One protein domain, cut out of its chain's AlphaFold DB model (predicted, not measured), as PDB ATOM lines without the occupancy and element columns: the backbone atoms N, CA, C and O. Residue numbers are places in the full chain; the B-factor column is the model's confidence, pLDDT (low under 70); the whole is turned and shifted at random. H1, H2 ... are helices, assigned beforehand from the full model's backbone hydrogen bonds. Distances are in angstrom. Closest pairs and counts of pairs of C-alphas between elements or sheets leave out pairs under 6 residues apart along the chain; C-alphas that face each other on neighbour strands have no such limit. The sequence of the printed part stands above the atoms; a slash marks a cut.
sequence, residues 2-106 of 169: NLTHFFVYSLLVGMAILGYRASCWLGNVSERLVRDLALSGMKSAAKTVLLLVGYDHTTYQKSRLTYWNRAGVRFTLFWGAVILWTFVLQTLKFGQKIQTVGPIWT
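This is residues 2 to 106 of the 169 residues of an uncharacterized protein of Larkinella sp. BK230 (UniProt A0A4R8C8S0). A very long helix, H1, and a shorter one, H4, meet near Gly 27 and Thr 76 and spread as a V toward Leu 3 and Phe 94. H2 folds back on H1; residues 2 to 14 and 62 to 68 stick out. The 105 printed residues include five named helices, H1 to H5 in order: all helix, loose, radius of gyration of the C-alphas 17.9 A, spans 55 by 32 by 24 A.

H1, residues 3 to 39, touches H4, residues 71 to 94, opposite ways at a steep tilt of 42 degrees; their closest C-alphas, Gly 27 and Thr 76, are 4.4 A apart. H1 and H2, residues 43 to 52, form a hairpin; their closest C-alphas, Val 34 and Ala 46, are 5.2 A apart. H3, residues 57 to 60, and H5, residues 101 to 106, touch no helix. Every O i to N i+4 pair is within hydrogen-bond range in H1, H2, H4 and H5; H3 is too short for one.

H1 runs 54.2 A from C-alpha 3 at (-16.781, -32.341, 28.121); H4 runs 34.6 A. H5 ends at C-alpha 106, (-3.158, -45.923, -6.468).

The printed part has no cut and no long link. pLDDT is under 70 at residues 57 to 69 and 91 to 106.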
ATOM      1  N   ASN A   2     -20.141 -35.803  28.895       81.19
ATOM      2  CA  ASN A   2     -18.752 -35.464  29.244       81.19
ATOM      3  C   ASN A   2     -18.189 -34.393  28.298       81.19
ATOM      4  O   ASN A   2     -18.441 -34.437  27.092       81.19
ATOM      5  N   LEU A   3     -17.399 -33.463  28.845       85.94
ATOM      6  CA  LEU A   3     -16.781 -32.341  28.121       85.94
ATOM      7  C   LEU A   3     -15.961 -32.805  26.897       85.94
ATOM      8  O   LEU A   3     -15.908 -32.136  25.869       85.94
ATOM      9  N   THR A   4     -15.384 -34.003  26.989       86.31
ATOM     10  CA  THR A   4     -14.615 -34.664  25.929       86.31
ATOM     11  C   THR A   4     -15.461 -35.003  24.703       86.31
ATOM     12  O   THR A   4     -15.035 -34.748  23.580       86.31
ATOM     13  N   HIS A   5     -16.685 -35.508  24.885       81.50
ATOM     14  CA  HIS A   5     -17.584 -35.791  23.764       81.50
ATOM     15  C   HIS A   5     -18.006 -34.508  23.053       81.50
ATOM     16  O   HIS A   5     -18.027 -34.473  21.827       81.50
ATOM     17  N   PHE A   6     -18.279 -33.437  23.803       87.31
ATOM     18  CA  PHE A   6     -18.625 -32.142  23.218       87.31
ATOM     19  C   PHE A   6     -17.492 -31.592  22.337       87.31
ATOM     20  O   PHE A   6     -17.742 -31.178  21.206       87.31
ATOM     21  N   PHE A   7     -16.244 -31.663  22.812       87.44
ATOM     22  CA  PHE A   7     -15.079 -31.229  22.039       87.44
ATOM     23  C   PHE A   7     -14.882 -32.060  20.763       87.44
ATOM     24  O   PHE A   7     -14.671 -31.503  19.688       87.44
ATOM     25  N   VAL A   8     -15.026 -33.386  20.855       83.75
ATOM     26  CA  VAL A   8     -14.912 -34.288  19.696       83.75
ATOM     27  C   VAL A   8     -15.998 -34.002  18.654       83.75
ATOM     28  O   VAL A   8     -15.685 -33.895  17.469       83.75
ATOM     29  N   TYR A   9     -17.255 -33.819  19.070       84.88
ATOM     30  CA  TYR A   9     -18.340 -33.476  18.143       84.88
ATOM     31  C   TYR A   9     -18.147 -32.093  17.514       84.88
ATOM     32  O   TYR A   9     -18.348 -31.942  16.311       84.88
ATOM     33  N   SER A  10     -17.704 -31.099  18.290       87.56
ATOM     34  CA  SER A  10     -17.404 -29.759  17.773       87.56
ATOM     35  C   SER A  10     -16.289 -29.791  16.720       87.56
ATOM     36  O   SER A  10     -16.436 -29.197  15.651       87.56
ATOM     37  N   LEU A  11     -15.221 -30.557  16.969       86.50
ATOM     38  CA  LEU A  11     -14.118 -30.736  16.025       86.50
ATOM     39  C   LEU A  11     -14.574 -31.443  14.742       86.50
ATOM     40  O   LEU A  11     -14.224 -31.003  13.646       86.50
ATOM     41  N   LEU A  12     -15.394 -32.494  14.857       84.12
ATOM     42  CA  LEU A  12     -15.963 -33.199  13.703       84.12
ATOM     43  C   LEU A  12     -16.838 -32.283  12.842       84.12
ATOM     44  O   LEU A  12     -16.687 -32.266  11.621       84.12
ATOM     45  N   VAL A  13     -17.712 -31.488  13.465       87.69
ATOM     46  CA  VAL A  13     -18.557 -30.520  12.751       87.69
ATOM     47  C   VAL A  13     -17.699 -29.452  12.071       87.69
ATOM     48  O   VAL A  13     -17.918 -29.148  10.899       87.69
ATOM     49  N   GLY A  14     -16.680 -28.927  12.760       88.31
ATOM     50  CA  GLY A  14     -15.737 -27.967  12.182       88.31
ATOM     51  C   GLY A  14     -15.015 -28.523  10.953       88.31
ATOM     52  O   GLY A  14     -14.965 -27.867   9.911       88.31
ATOM     53  N   MET A  15     -14.528 -29.763  11.032       84.31
ATOM     54  CA  MET A  15     -13.885 -30.447   9.905       84.31
ATOM     55  C   MET A  15     -14.851 -30.720   8.750       84.31
ATOM     56  O   MET A  15     -14.471 -30.531   7.596       84.31
ATOM     57  N   ALA A  16     -16.102 -31.093   9.029       83.88
ATOM     58  CA  ALA A  16     -17.116 -31.279   7.993       83.88
ATOM     59  C   ALA A  16     -17.408 -29.969   7.237       83.88
ATOM     60  O   ALA A  16     -17.468 -29.966   6.006       83.88
ATOM     61  N   ILE A  17     -17.518 -28.842   7.950       89.94
ATOM     62  CA  ILE A  17     -17.728 -27.516   7.343       89.94
ATOM     63  C   ILE A  17     -16.523 -27.110   6.487       89.94
ATOM     64  O   ILE A  17     -16.696 -26.616   5.369       89.94
ATOM     65  N   LEU A  18     -15.302 -27.326   6.988       87.62
ATOM     66  CA  LEU A  18     -14.076 -27.048   6.237       87.62
ATOM     67  C   LEU A  18     -13.974 -27.920   4.982       87.62
ATOM     68  O   LEU A  18     -13.688 -27.393   3.909       87.62
ATOM     69  N   GLY A  19     -14.270 -29.217   5.090       83.50
ATOM     70  CA  GLY A  19     -14.283 -30.143   3.956       83.50
ATOM     71  C   GLY A  19     -15.313 -29.754   2.897       83.50
ATOM     72  O   GLY A  19     -14.994 -29.722   1.709       83.50
ATOM     73  N   TYR A  20     -16.520 -29.367   3.318       85.88
ATOM     74  CA  TYR A  20     -17.547 -28.845   2.415       85.88
ATOM     75  C   TYR A  20     -17.074 -27.579   1.687       85.88
ATOM     76  O   TYR A  20     -17.157 -27.501   0.462       85.88
ATOM     77  N   ARG A  21     -16.508 -26.607   2.417       88.25
ATOM     78  CA  ARG A  21     -15.981 -25.372   1.815       88.25
ATOM     79  C   ARG A  21     -14.832 -25.632   0.848       88.25
ATOM     80  O   ARG A  21     -14.830 -25.057  -0.239       88.25
ATOM     81  N   ALA A  22     -13.890 -26.494   1.225       86.25
ATOM     82  CA  ALA A  22     -12.782 -26.893   0.366       86.25
ATOM     83  C   ALA A  22     -13.298 -27.544  -0.920       86.25
ATOM     84  O   ALA A  22     -12.846 -27.192  -2.006       86.25
ATOM     85  N   SER A  23     -14.300 -28.417  -0.807       86.31
ATOM     86  CA  SER A  23     -14.932 -29.056  -1.956       86.31
ATOM     87  C   SER A  23     -15.599 -28.053  -2.904       86.31
ATOM     88  O   SER A  23     -15.361 -28.095  -4.110       86.31
ATOM     89  N   CYS A  24     -16.383 -27.105  -2.380       84.25
ATOM     90  CA  CYS A  24     -16.999 -26.061  -3.205       84.25
ATOM     91  C   CYS A  24     -15.950 -25.173  -3.885       84.25
ATOM     92  O   CYS A  24     -16.109 -24.796  -5.047       84.25
ATOM     93  N   TRP A  25     -14.873 -24.835  -3.171       88.06
ATOM     94  CA  TRP A  25     -13.779 -24.046  -3.730       88.06
ATOM     95  C   TRP A  25     -13.065 -24.800  -4.859       88.06
ATOM     96  O   TRP A  25     -12.925 -24.256  -5.954       88.06
ATOM     97  N   LEU A  26     -12.708 -26.068  -4.632       87.38
ATOM     98  CA  LEU A  26     -12.110 -26.950  -5.639       87.38
ATOM     99  C   LEU A  26     -13.028 -27.131  -6.849       87.38
ATOM    100  O   LEU A  26     -12.558 -27.029  -7.978       87.38
ATOM    101  N   GLY A  27     -14.331 -27.319  -6.621       85.56
ATOM    102  CA  GLY A  27     -15.333 -27.433  -7.677       85.56
ATOM    103  C   GLY A  27     -15.365 -26.211  -8.592       85.56
ATOM    104  O   GLY A  27     -15.303 -26.347  -9.817       85.56
ATOM    105  N   ASN A  28     -15.361 -25.015  -7.999       83.88
ATOM    106  CA  ASN A  28     -15.316 -23.755  -8.740       83.88
ATOM    107  C   ASN A  28     -13.999 -23.570  -9.508       83.88
ATOM    108  O   ASN A  28     -14.015 -23.076 -10.634       83.88
ATOM    109  N   VAL A  29     -12.862 -23.953  -8.918       87.25
ATOM    110  CA  VAL A  29     -11.550 -23.875  -9.584       87.25
ATOM    111  C   VAL A  29     -11.496 -24.827 -10.776       87.25
ATOM    112  O   VAL A  29     -11.111 -24.403 -11.863       87.25
ATOM    113  N   SER A  30     -11.938 -26.077 -10.618       87.06
ATOM    114  CA  SER A  30     -11.988 -27.033 -11.730       87.06
ATOM    115  C   SER A  30     -12.917 -26.572 -12.848       87.06
ATOM    116  O   SER A  30     -12.583 -26.721 -14.017       87.06
ATOM    117  N   GLU A  31     -14.048 -25.950 -12.513       84.38
ATOM    118  CA  GLU A  31     -14.955 -25.413 -13.525       84.38
ATOM    119  C   GLU A  31     -14.321 -24.251 -14.309       84.38
ATOM    120  O   GLU A  31     -14.466 -24.175 -15.529       84.38
ATOM    121  N   ARG A  32     -13.580 -23.368 -13.627       85.56
ATOM    122  CA  ARG A  32     -12.815 -22.299 -14.287       85.56
ATOM    123  C   ARG A  32     -11.744 -22.867 -15.211       85.56
ATOM    124  O   ARG A  32     -11.663 -22.431 -16.347       85.56
ATOM    125  N   LEU A  33     -11.007 -23.885 -14.767       86.44
ATOM    126  CA  LEU A  33     -10.008 -24.554 -15.606       86.44
ATOM    127  C   LEU A  33     -10.627 -25.160 -16.870       86.44
ATOM    128  O   LEU A  33     -10.072 -24.996 -17.951       86.44
ATOM    129  N   VAL A  34     -11.787 -25.818 -16.760       85.00
ATOM    130  CA  VAL A  34     -12.498 -26.355 -17.935       85.00
ATOM    131  C   VAL A  34     -12.909 -25.232 -18.885       85.00
ATOM    132  O   VAL A  34     -12.749 -25.373 -20.097       85.00
ATOM    133  N   ARG A  35     -13.408 -24.112 -18.354       82.94
ATOM    134  CA  ARG A  35     -13.751 -22.942 -19.168       82.94
ATOM    135  C   ARG A  35     -12.527 -22.381 -19.891       82.94
ATOM    136  O   ARG A  35     -12.607 -22.131 -21.088       82.94
ATOM    137  N   ASP A  36     -11.412 -22.206 -19.192       84.88
ATOM    138  CA  ASP A  36     -10.184 -21.657 -19.775       84.88
ATOM    139  C   ASP A  36      -9.600 -22.607 -20.841       84.88
ATOM    140  O   ASP A  36      -9.142 -22.167 -21.897       84.88
ATOM    141  N   LEU A  37      -9.697 -23.925 -20.626       83.69
ATOM    142  CA  LEU A  37      -9.354 -24.945 -21.627       83.69
ATOM    143  C   LEU A  37     -10.263 -24.882 -22.862       83.69
ATOM    144  O   LEU A  37      -9.791 -25.037 -23.986       83.69
ATOM    145  N   ALA A  38     -11.557 -24.625 -22.673       80.56
ATOM    146  CA  ALA A  38     -12.495 -24.466 -23.780       80.56
ATOM    147  C   ALA A  38     -12.181 -23.208 -24.607       80.56
ATOM    148  O   ALA A  38     -12.080 -23.289 -25.830       80.56
ATOM    149  N   LEU A  39     -11.950 -22.075 -23.933       80.88
ATOM    150  CA  LEU A  39     -11.648 -20.787 -24.569       80.88
ATOM    151  C   LEU A  39     -10.286 -20.770 -25.277       80.88
ATOM    152  O   LEU A  39     -10.124 -20.077 -26.277       80.88
ATOM    153  N   SER A  40      -9.315 -21.547 -24.793       83.88
ATOM    154  CA  SER A  40      -8.014 -21.722 -25.458       83.88
ATOM    155  C   SER A  40      -8.060 -22.664 -26.669       83.88
ATOM    156  O   SER A  40      -7.038 -22.870 -27.321       83.88
ATOM    157  N   GLY A  41      -9.228 -23.234 -26.994       78.44
ATOM    158  CA  GLY A  41      -9.405 -24.141 -28.130       78.44
ATOM    159  C   GLY A  41      -9.009 -25.592 -27.844       78.44
ATOM    160  O   GLY A  41      -9.137 -26.443 -28.723       78.44
ATOM    161  N   MET A  42      -8.603 -25.925 -26.612       82.31
ATOM    162  CA  MET A  42      -8.270 -27.291 -26.185       82.31
ATOM    163  C   MET A  42      -9.532 -28.098 -25.834       82.31
ATOM    164  O   MET A  42      -9.680 -28.632 -24.730       82.31
ATOM    165  N   LYS A  43     -10.460 -28.209 -26.792       78.12
ATOM    166  CA  LYS A  43     -11.782 -28.824 -26.588       78.12
ATOM    167  C   LYS A  43     -11.700 -30.289 -26.151       78.12
ATOM    168  O   LYS A  43     -12.465 -30.696 -25.284       78.12
ATOM    169  N   SER A  44     -10.745 -31.056 -26.688       75.56
ATOM    170  CA  SER A  44     -10.515 -32.456 -26.290       75.56
ATOM    171  C   SER A  44     -10.151 -32.571 -24.803       75.56
ATOM    172  O   SER A  44     -10.809 -33.299 -24.065       75.56
ATOM    173  N   ALA A  45      -9.212 -31.750 -24.315       77.38
ATOM    174  CA  ALA A  45      -8.837 -31.740 -22.900       77.38
ATOM    175  C   ALA A  45     -10.010 -31.329 -21.991       77.38
ATOM    176  O   ALA A  45     -10.229 -31.936 -20.941       77.38
ATOM    177  N   ALA A  46     -10.807 -30.340 -22.410       80.50
ATOM    178  CA  ALA A  46     -12.012 -29.938 -21.684       80.50
ATOM    179  C   ALA A  46     -13.052 -31.077 -21.616       80.50
ATOM    180  O   ALA A  46     -13.603 -31.328 -20.538       80.50
ATOM    181  N   LYS A  47     -13.263 -31.819 -22.719       76.56
ATOM    182  CA  LYS A  47     -14.102 -33.035 -22.747       76.56
ATOM    183  C   LYS A  47     -13.570 -34.091 -21.776       76.56
ATOM    184  O   LYS A  47     -14.351 -34.601 -20.979       76.56
ATOM    185  N   THR A  48     -12.263 -34.370 -21.760       78.19
ATOM    186  CA  THR A  48     -11.665 -35.362 -20.845       78.19
ATOM    187  C   THR A  48     -11.916 -35.012 -19.376       78.19
ATOM    188  O   THR A  48     -12.292 -35.875 -18.580       78.19
ATOM    189  N   VAL A  49     -11.754 -33.739 -19.004       81.81
ATOM    190  CA  VAL A  49     -11.952 -33.277 -17.620       81.81
ATOM    191  C   VAL A  49     -13.433 -33.319 -17.216       81.81
ATOM    192  O   VAL A  49     -13.754 -33.699 -16.090       81.81
ATOM    193  N   LEU A  50     -14.352 -32.992 -18.129       81.50
ATOM    194  CA  LEU A  50     -15.797 -33.149 -17.908       81.50
ATOM    195  C   LEU A  50     -16.190 -34.623 -17.760       81.50
ATOM    196  O   LEU A  50     -16.942 -34.990 -16.848       81.50
ATOM    197  N   LEU A  51     -15.615 -35.480 -18.603       79.19
ATOM    198  CA  LEU A  51     -15.870 -36.911 -18.588       79.19
ATOM    199  C   LEU A  51     -15.348 -37.554 -17.309       79.19
ATOM    200  O   LEU A  51     -16.031 -38.424 -16.783       79.19
ATOM    201  N   LEU A  52     -14.238 -37.079 -16.728       78.31
ATOM    202  CA  LEU A  52     -13.747 -37.533 -15.419       78.31
ATOM    203  C   LEU A  52     -14.856 -37.496 -14.356       78.31
ATOM    204  O   LEU A  52     -15.054 -38.453 -13.607       78.31
ATOM    205  N   VAL A  53     -15.657 -36.436 -14.381       77.81
ATOM    206  CA  VAL A  53     -16.759 -36.184 -13.444       77.81
ATOM    207  C   VAL A  53     -18.101 -36.757 -13.937       77.81
ATOM    208  O   VAL A  53     -19.153 -36.601 -13.316       77.81
ATOM    209  N   GLY A  54     -18.076 -37.507 -15.041       72.69
ATOM    210  CA  GLY A  54     -19.240 -38.182 -15.616       72.69
ATOM    211  C   GLY A  54     -20.173 -37.233 -16.337       72.69
ATOM    212  O   GLY A  54     -21.354 -37.542 -16.488       72.69
ATOM    213  N   TYR A  55     -19.673 -36.061 -16.722       77.06
ATOM    214  CA  TYR A  55     -20.395 -35.133 -17.566       77.06
ATOM    215  C   TYR A  55     -20.159 -35.501 -19.029       77.06
ATOM    216  O   TYR A  55     -19.074 -35.290 -19.561       77.06
ATOM    217  N   ASP A  56     -21.181 -36.092 -19.636       72.06
ATOM    218  CA  ASP A  56     -21.159 -36.601 -21.006       72.06
ATOM    219  C   ASP A  56     -22.197 -35.873 -21.880       72.06
ATOM    220  O   ASP A  56     -23.097 -35.207 -21.354       72.06
ATOM    221  N   HIS A  57     -22.111 -36.020 -23.203       65.62
ATOM    222  CA  HIS A  57     -23.025 -35.426 -24.181       65.62
ATOM    223  C   HIS A  57     -24.493 -35.776 -23.890       65.62
ATOM    224  O   HIS A  57     -25.369 -34.910 -23.869       65.62
ATOM    225  N   THR A  58     -24.751 -37.034 -23.526       66.94
ATOM    226  CA  THR A  58     -26.076 -37.521 -23.096       66.94
ATOM    227  C   THR A  58     -26.607 -36.789 -21.863       66.94
ATOM    228  O   THR A  58     -27.814 -36.625 -21.677       66.94
ATOM    229  N   THR A  59     -25.702 -36.332 -20.999       66.69
ATOM    230  CA  THR A  59     -26.058 -35.560 -19.815       66.69
ATOM    231  C   THR A  59     -26.279 -34.095 -20.168       66.69
ATOM    232  O   THR A  59     -27.229 -33.492 -19.678       66.69
ATOM    233  N   TYR A  60     -25.459 -33.535 -21.055       64.62
ATOM    234  CA  TYR A  60     -25.638 -32.180 -21.570       64.62
ATOM    235  C   TYR A  60     -27.000 -31.987 -22.263       64.62
ATOM    236  O   TYR A  60     -27.638 -30.948 -22.084       64.62
ATOM    237  N   GLN A  61     -27.480 -33.002 -22.988       64.12
ATOM    238  CA  GLN A  61     -28.794 -32.983 -23.641       64.12
ATOM    239  C   GLN A  61     -29.982 -33.069 -22.661       64.12
ATOM    240  O   GLN A  61     -31.095 -32.673 -23.010       64.12
ATOM    241  N   LYS A  62     -29.783 -33.537 -21.418       62.53
ATOM    242  CA  LYS A  62     -30.842 -33.541 -20.390       62.53
ATOM    243  C   LYS A  62     -31.111 -32.123 -19.877       62.53
ATOM    244  O   LYS A  62     -30.198 -31.311 -19.766       62.53
ATOM    245  N   SER A  63     -32.374 -31.848 -19.527       54.22
ATOM    246  CA  SER A  63     -32.897 -30.516 -19.168       54.22
ATOM    247  C   SER A  63     -31.884 -29.601 -18.461       54.22
ATOM    248  O   SER A  63     -31.458 -29.844 -17.328       54.22
ATOM    249  N   ARG A  64     -31.537 -28.500 -19.142       55.00
ATOM    250  CA  ARG A  64     -30.585 -27.464 -18.695       55.00
ATOM    251  C   ARG A  64     -31.032 -26.723 -17.423       55.00
ATOM    252  O   ARG A  64     -30.251 -25.972 -16.843       55.00
ATOM    253  N   LEU A  65     -32.277 -26.923 -16.980       54.09
ATOM    254  CA  LEU A  65     -32.853 -26.297 -15.783       54.09
ATOM    255  C   LEU A  65     -32.568 -27.072 -14.491       54.09
ATOM    256  O   LEU A  65     -32.753 -26.534 -13.397       54.09
ATOM    257  N   THR A  66     -32.100 -28.319 -14.572       59.00
ATOM    258  CA  THR A  66     -31.835 -29.114 -13.372       59.00
ATOM    259  C   THR A  66     -30.512 -28.682 -12.735       59.00
ATOM    260  O   THR A  66     -29.446 -28.854 -13.317       59.00
ATOM    261  N   TYR A  67     -30.561 -28.163 -11.502       60.81
ATOM    262  CA  TYR A  67     -29.379 -27.770 -10.714       60.81
ATOM    263  C   TYR A  67     -28.299 -28.873 -10.648       60.81
ATOM    264  O   TYR A  67     -27.109 -28.582 -10.692       60.81
ATOM    265  N   TRP A  68     -28.716 -30.141 -10.641       60.34
ATOM    266  CA  TRP A  68     -27.854 -31.331 -10.665       60.34
ATOM    267  C   TRP A  68     -27.045 -31.526 -11.953       60.34
ATOM    268  O   TRP A  68     -26.073 -32.285 -11.968       60.34
ATOM    269  N   ASN A  69     -27.436 -30.856 -13.035       64.50
ATOM    270  CA  ASN A  69     -26.757 -30.934 -14.321       64.50
ATOM    271  C   ASN A  69     -25.682 -29.850 -14.499       64.50
ATOM    272  O   ASN A  69     -25.109 -29.684 -15.572       64.50
ATOM    273  N   ARG A  70     -25.402 -29.090 -13.440       70.62
ATOM    274  CA  ARG A  70     -24.326 -28.103 -13.419       70.62
ATOM    275  C   ARG A  70     -22.984 -28.804 -13.241       70.62
ATOM    276  O   ARG A  70     -22.791 -29.518 -12.255       70.62
ATOM    277  N   ALA A  71     -22.043 -28.545 -14.149       72.69
ATOM    278  CA  ALA A  71     -20.680 -29.074 -14.074       72.69
ATOM    279  C   ALA A  71     -20.043 -28.808 -12.694       72.69
ATOM    280  O   ALA A  71     -19.581 -29.747 -12.048       72.69
ATOM    281  N   GLY A  72     -20.132 -27.575 -12.176       76.81
ATOM    282  CA  GLY A  72     -19.594 -27.208 -10.858       76.81
ATOM    283  C   GLY A  72     -20.161 -28.015  -9.683       76.81
ATOM    284  O   GLY A  72     -19.424 -28.361  -8.758       76.81
ATOM    285  N   VAL A  73     -21.445 -28.399  -9.727       78.19
ATOM    286  CA  VAL A  73     -22.057 -29.246  -8.683       78.19
ATOM    287  C   VAL A  73     -21.441 -30.638  -8.714       78.19
ATOM    288  O   VAL A  73     -21.103 -31.186  -7.668       78.19
ATOM    289  N   ARG A  74     -21.227 -31.198  -9.904       80.69
ATOM    290  CA  ARG A  74     -20.611 -32.519 -10.032       80.69
ATOM    291  C   ARG A  74     -19.136 -32.511  -9.656       80.69
ATOM    292  O   ARG A  74     -18.698 -33.440  -8.988       80.69
ATOM    293  N   PHE A  75     -18.393 -31.455  -9.996       82.69
ATOM    294  CA  PHE A  75     -17.019 -31.295  -9.514       82.69
ATOM    295  C   PHE A  75     -16.974 -31.178  -7.986       82.69
ATOM    296  O   PHE A  75     -16.133 -31.803  -7.349       82.69
ATOM    297  N   THR A  76     -17.915 -30.449  -7.382       83.75
ATOM    298  CA  THR A  76     -18.045 -30.370  -5.917       83.75
ATOM    299  C   THR A  76     -18.380 -31.740  -5.312       83.75
ATOM    300  O   THR A  76     -17.825 -32.135  -4.292       83.75
ATOM    301  N   LEU A  77     -19.256 -32.531  -5.932       83.75
ATOM    302  CA  LEU A  77     -19.527 -33.891  -5.454       83.75
ATOM    303  C   LEU A  77     -18.295 -34.793  -5.582       83.75
ATOM    304  O   LEU A  77     -17.985 -35.527  -4.647       83.75
ATOM    305  N   PHE A  78     -17.566 -34.694  -6.694       84.75
ATOM    306  CA  PHE A  78     -16.327 -35.433  -6.918       84.75
ATOM    307  C   PHE A  78     -15.273 -35.099  -5.856       84.75
ATOM    308  O   PHE A  78     -14.796 -35.993  -5.161       84.75
ATOM    309  N   TRP A  79     -14.964 -33.816  -5.651       85.06
ATOM    310  CA  TRP A  79     -13.992 -33.392  -4.640       85.06
ATOM    311  C   TRP A  79     -14.457 -33.685  -3.215       85.06
ATOM    312  O   TRP A  79     -13.647 -34.076  -2.379       85.06
ATOM    313  N   GLY A  80     -15.759 -33.577  -2.943       81.94
ATOM    314  CA  GLY A  80     -16.339 -33.951  -1.655       81.94
ATOM    315  C   GLY A  80     -16.160 -35.440  -1.365       81.94
ATOM    316  O   GLY A  80     -15.737 -35.801  -0.268       81.94
ATOM    317  N   ALA A  81     -16.405 -36.294  -2.363       81.75
ATOM    318  CA  ALA A  81     -16.166 -37.729  -2.267       81.75
ATOM    319  C   ALA A  81     -14.678 -38.036  -2.058       81.75
ATOM    320  O   ALA A  81     -14.346 -38.821  -1.173       81.75
ATOM    321  N   VAL A  82     -13.779 -37.375  -2.798       81.69
ATOM    322  CA  VAL A  82     -12.324 -37.524  -2.622       81.69
ATOM    323  C   VAL A  82     -11.901 -37.127  -1.206       81.69
ATOM    324  O   VAL A  82     -11.225 -37.907  -0.540       81.69
ATOM    325  N   ILE A  83     -12.335 -35.970  -0.699       81.56
ATOM    326  CA  ILE A  83     -11.992 -35.494   0.652       81.56
ATOM    327  C   ILE A  83     -12.529 -36.454   1.719       81.56
ATOM    328  O   ILE A  83     -11.773 -36.885   2.590       81.56
ATOM    329  N   LEU A  84     -13.803 -36.844   1.637       82.25
ATOM    330  CA  LEU A  84     -14.407 -37.777   2.591       82.25
ATOM    331  C   LEU A  84     -13.673 -39.120   2.583       82.25
ATOM    332  O   LEU A  84     -13.354 -39.664   3.639       82.25
ATOM    333  N   TRP A  85     -13.336 -39.624   1.399       77.56
ATOM    334  CA  TRP A  85     -12.610 -40.879   1.250       77.56
ATOM    335  C   TRP A  85     -11.175 -40.776   1.789       77.56
ATOM    336  O   TRP A  85     -10.741 -41.659   2.525       77.56
ATOM    337  N   THR A  86     -10.456 -39.673   1.537       78.62
ATOM    338  CA  THR A  86      -9.132 -39.432   2.147       78.62
ATOM    339  C   THR A  86      -9.203 -39.357   3.671       78.62
ATOM    340  O   THR A  86      -8.334 -39.907   4.343       78.62
ATOM    341  N   PHE A  87     -10.260 -38.766   4.233       76.25
ATOM    342  CA  PHE A  87     -10.478 -38.728   5.679       76.25
ATOM    343  C   PHE A  87     -10.716 -40.131   6.264       76.25
ATOM    344  O   PHE A  87     -10.115 -40.498   7.279       76.25
ATOM    345  N   VAL A  88     -11.520 -40.960   5.592       76.69
ATOM    346  CA  VAL A  88     -11.727 -42.371   5.964       76.69
ATOM    347  C   VAL A  88     -10.407 -43.147   5.919       76.69
ATOM    348  O   VAL A  88     -10.080 -43.877   6.851       76.69
ATOM    349  N   LEU A  89      -9.577 -42.943   4.896       71.69
ATOM    350  CA  LEU A  89      -8.253 -43.570   4.828       71.69
ATOM    351  C   LEU A  89      -7.296 -43.089   5.918       71.69
ATOM    352  O   LEU A  89      -6.537 -43.889   6.462       71.69
ATOM    353  N   GLN A  90      -7.302 -41.791   6.219       71.81
ATOM    354  CA  GLN A  90      -6.462 -41.202   7.258       71.81
ATOM    355  C   GLN A  90      -6.812 -41.820   8.616       71.81
ATOM    356  O   GLN A  90      -5.926 -42.257   9.348       71.81
ATOM    357  N   THR A  91      -8.108 -41.930   8.921       67.94
ATOM    358  CA  THR A  91      -8.592 -42.562  10.157       67.94
ATOM    359  C   THR A  91      -8.270 -44.062  10.198       67.94
ATOM    360  O   THR A  91      -7.810 -44.550  11.229       67.94
ATOM    361  N   LEU A  92      -8.375 -44.779   9.071       67.50
ATOM    362  CA  LEU A  92      -7.943 -46.183   8.941       67.50
ATOM    363  C   LEU A  92      -6.427 -46.374   9.142       67.50
ATOM    364  O   LEU A  92      -6.014 -47.357   9.758       67.50
ATOM    365  N   LYS A  93      -5.593 -45.441   8.656       64.19
ATOM    366  CA  LYS A  93      -4.131 -45.465   8.848       64.19
ATOM    367  C   LYS A  93      -3.731 -45.206  10.302       64.19
ATOM    368  O   LYS A  93      -2.869 -45.915  10.817       64.19
ATOM    369  N   PHE A  94      -4.359 -44.236  10.971       60.19
ATOM    370  CA  PHE A  94      -4.119 -43.965  12.397       60.19
ATOM    371  C   PHE A  94      -4.649 -45.084  13.311       60.19
ATOM    372  O   PHE A  94      -4.084 -45.308  14.377       60.19
ATOM    373  N   GLY A  95      -5.660 -45.844  12.870       58.19
ATOM    374  CA  GLY A  95      -6.211 -47.018  13.563       58.19
ATOM    375  C   GLY A  95      -5.312 -48.269  13.600       58.19
ATOM    376  O   GLY A  95      -5.767 -49.333  14.011       58.19
ATOM    377  N   GLN A  96      -4.043 -48.164  13.192       50.91
ATOM    378  CA  GLN A  96      -2.987 -49.158  13.428       50.91
ATOM    379  C   GLN A  96      -3.110 -50.542  12.748       50.91
ATOM    380  O   GLN A  96      -2.315 -51.419  13.076       50.91
ATOM    381  N   LYS A  97      -4.017 -50.783  11.782       51.81
ATOM    382  CA  LYS A  97      -4.181 -52.147  11.215       51.81
ATOM    383  C   LYS A  97      -3.948 -52.381   9.725       51.81
ATOM    384  O   LYS A  97      -3.854 -53.546   9.356       51.81
ATOM    385  N   ILE A  98      -3.835 -51.378   8.850       53.22
ATOM    386  CA  ILE A  98      -3.751 -51.682   7.407       53.22
ATOM    387  C   ILE A  98      -2.783 -50.744   6.671       53.22
ATOM    388  O   ILE A  98      -3.173 -49.724   6.106       53.22
ATOM    389  N   GLN A  99      -1.498 -51.114   6.631       55.16
ATOM    390  CA  GLN A  99      -0.496 -50.490   5.745       55.16
ATOM    391  C   GLN A  99      -0.805 -50.726   4.249       55.16
ATOM    392  O   GLN A  99      -0.322 -49.996   3.386       55.16
ATOM    393  N   THR A 100      -1.667 -51.694   3.934       57.25
ATOM    394  CA  THR A 100      -1.980 -52.151   2.572       57.25
ATOM    395  C   THR A 100      -2.992 -51.276   1.817       57.25
ATOM    396  O   THR A 100      -3.137 -51.427   0.607       57.25
ATOM    397  N   VAL A 101      -3.692 -50.338   2.471       56.34
ATOM    398  CA  VAL A 101      -4.759 -49.560   1.793       56.34
ATOM    399  C   VAL A 101      -4.196 -48.522   0.816       56.34
ATOM    400  O   VAL A 101      -4.829 -48.221  -0.187       56.34
ATOM    401  N   GLY A 102      -2.988 -48.004   1.065       58.28
ATOM    402  CA  GLY A 102      -2.322 -47.026   0.192       58.28
ATOM    403  C   GLY A 102      -2.102 -47.506  -1.255       58.28
ATOM    404  O   GLY A 102      -2.572 -46.834  -2.172       58.28
ATOM    405  N   PRO A 103      -1.435 -48.654  -1.486       61.59
ATOM    406  CA  PRO A 103      -1.178 -49.158  -2.841       61.59
ATOM    407  C   PRO A 103      -2.436 -49.650  -3.574       61.59
ATOM    408  O   PRO A 103      -2.545 -49.493  -4.790       61.59
ATOM    409  N   ILE A 104      -3.432 -50.180  -2.852       62.09
ATOM    410  CA  ILE A 104      -4.739 -50.540  -3.439       62.09
ATOM    411  C   ILE A 104      -5.451 -49.281  -3.971       62.09
ATOM    412  O   ILE A 104      -6.187 -49.345  -4.953       62.09
ATOM    413  N   TRP A 105      -5.176 -48.116  -3.382       59.97
ATOM    414  CA  TRP A 105      -5.749 -46.834  -3.782       59.97
ATOM    415  C   TRP A 105      -5.147 -46.261  -5.063       59.97
ATOM    416  O   TRP A 105      -5.886 -45.815  -5.937       59.97
ATOM    417  N   THR A 106      -3.817 -46.306  -5.208       64.31
ATOM    418  CA  THR A 106      -3.158 -45.923  -6.468       64.31
ATOM    419  C   THR A 106      -3.608 -46.825  -7.610       64.31
ATOM    420  O   THR A 106      -3.809 -46.345  -8.720       64.31
TER     421      THR A 106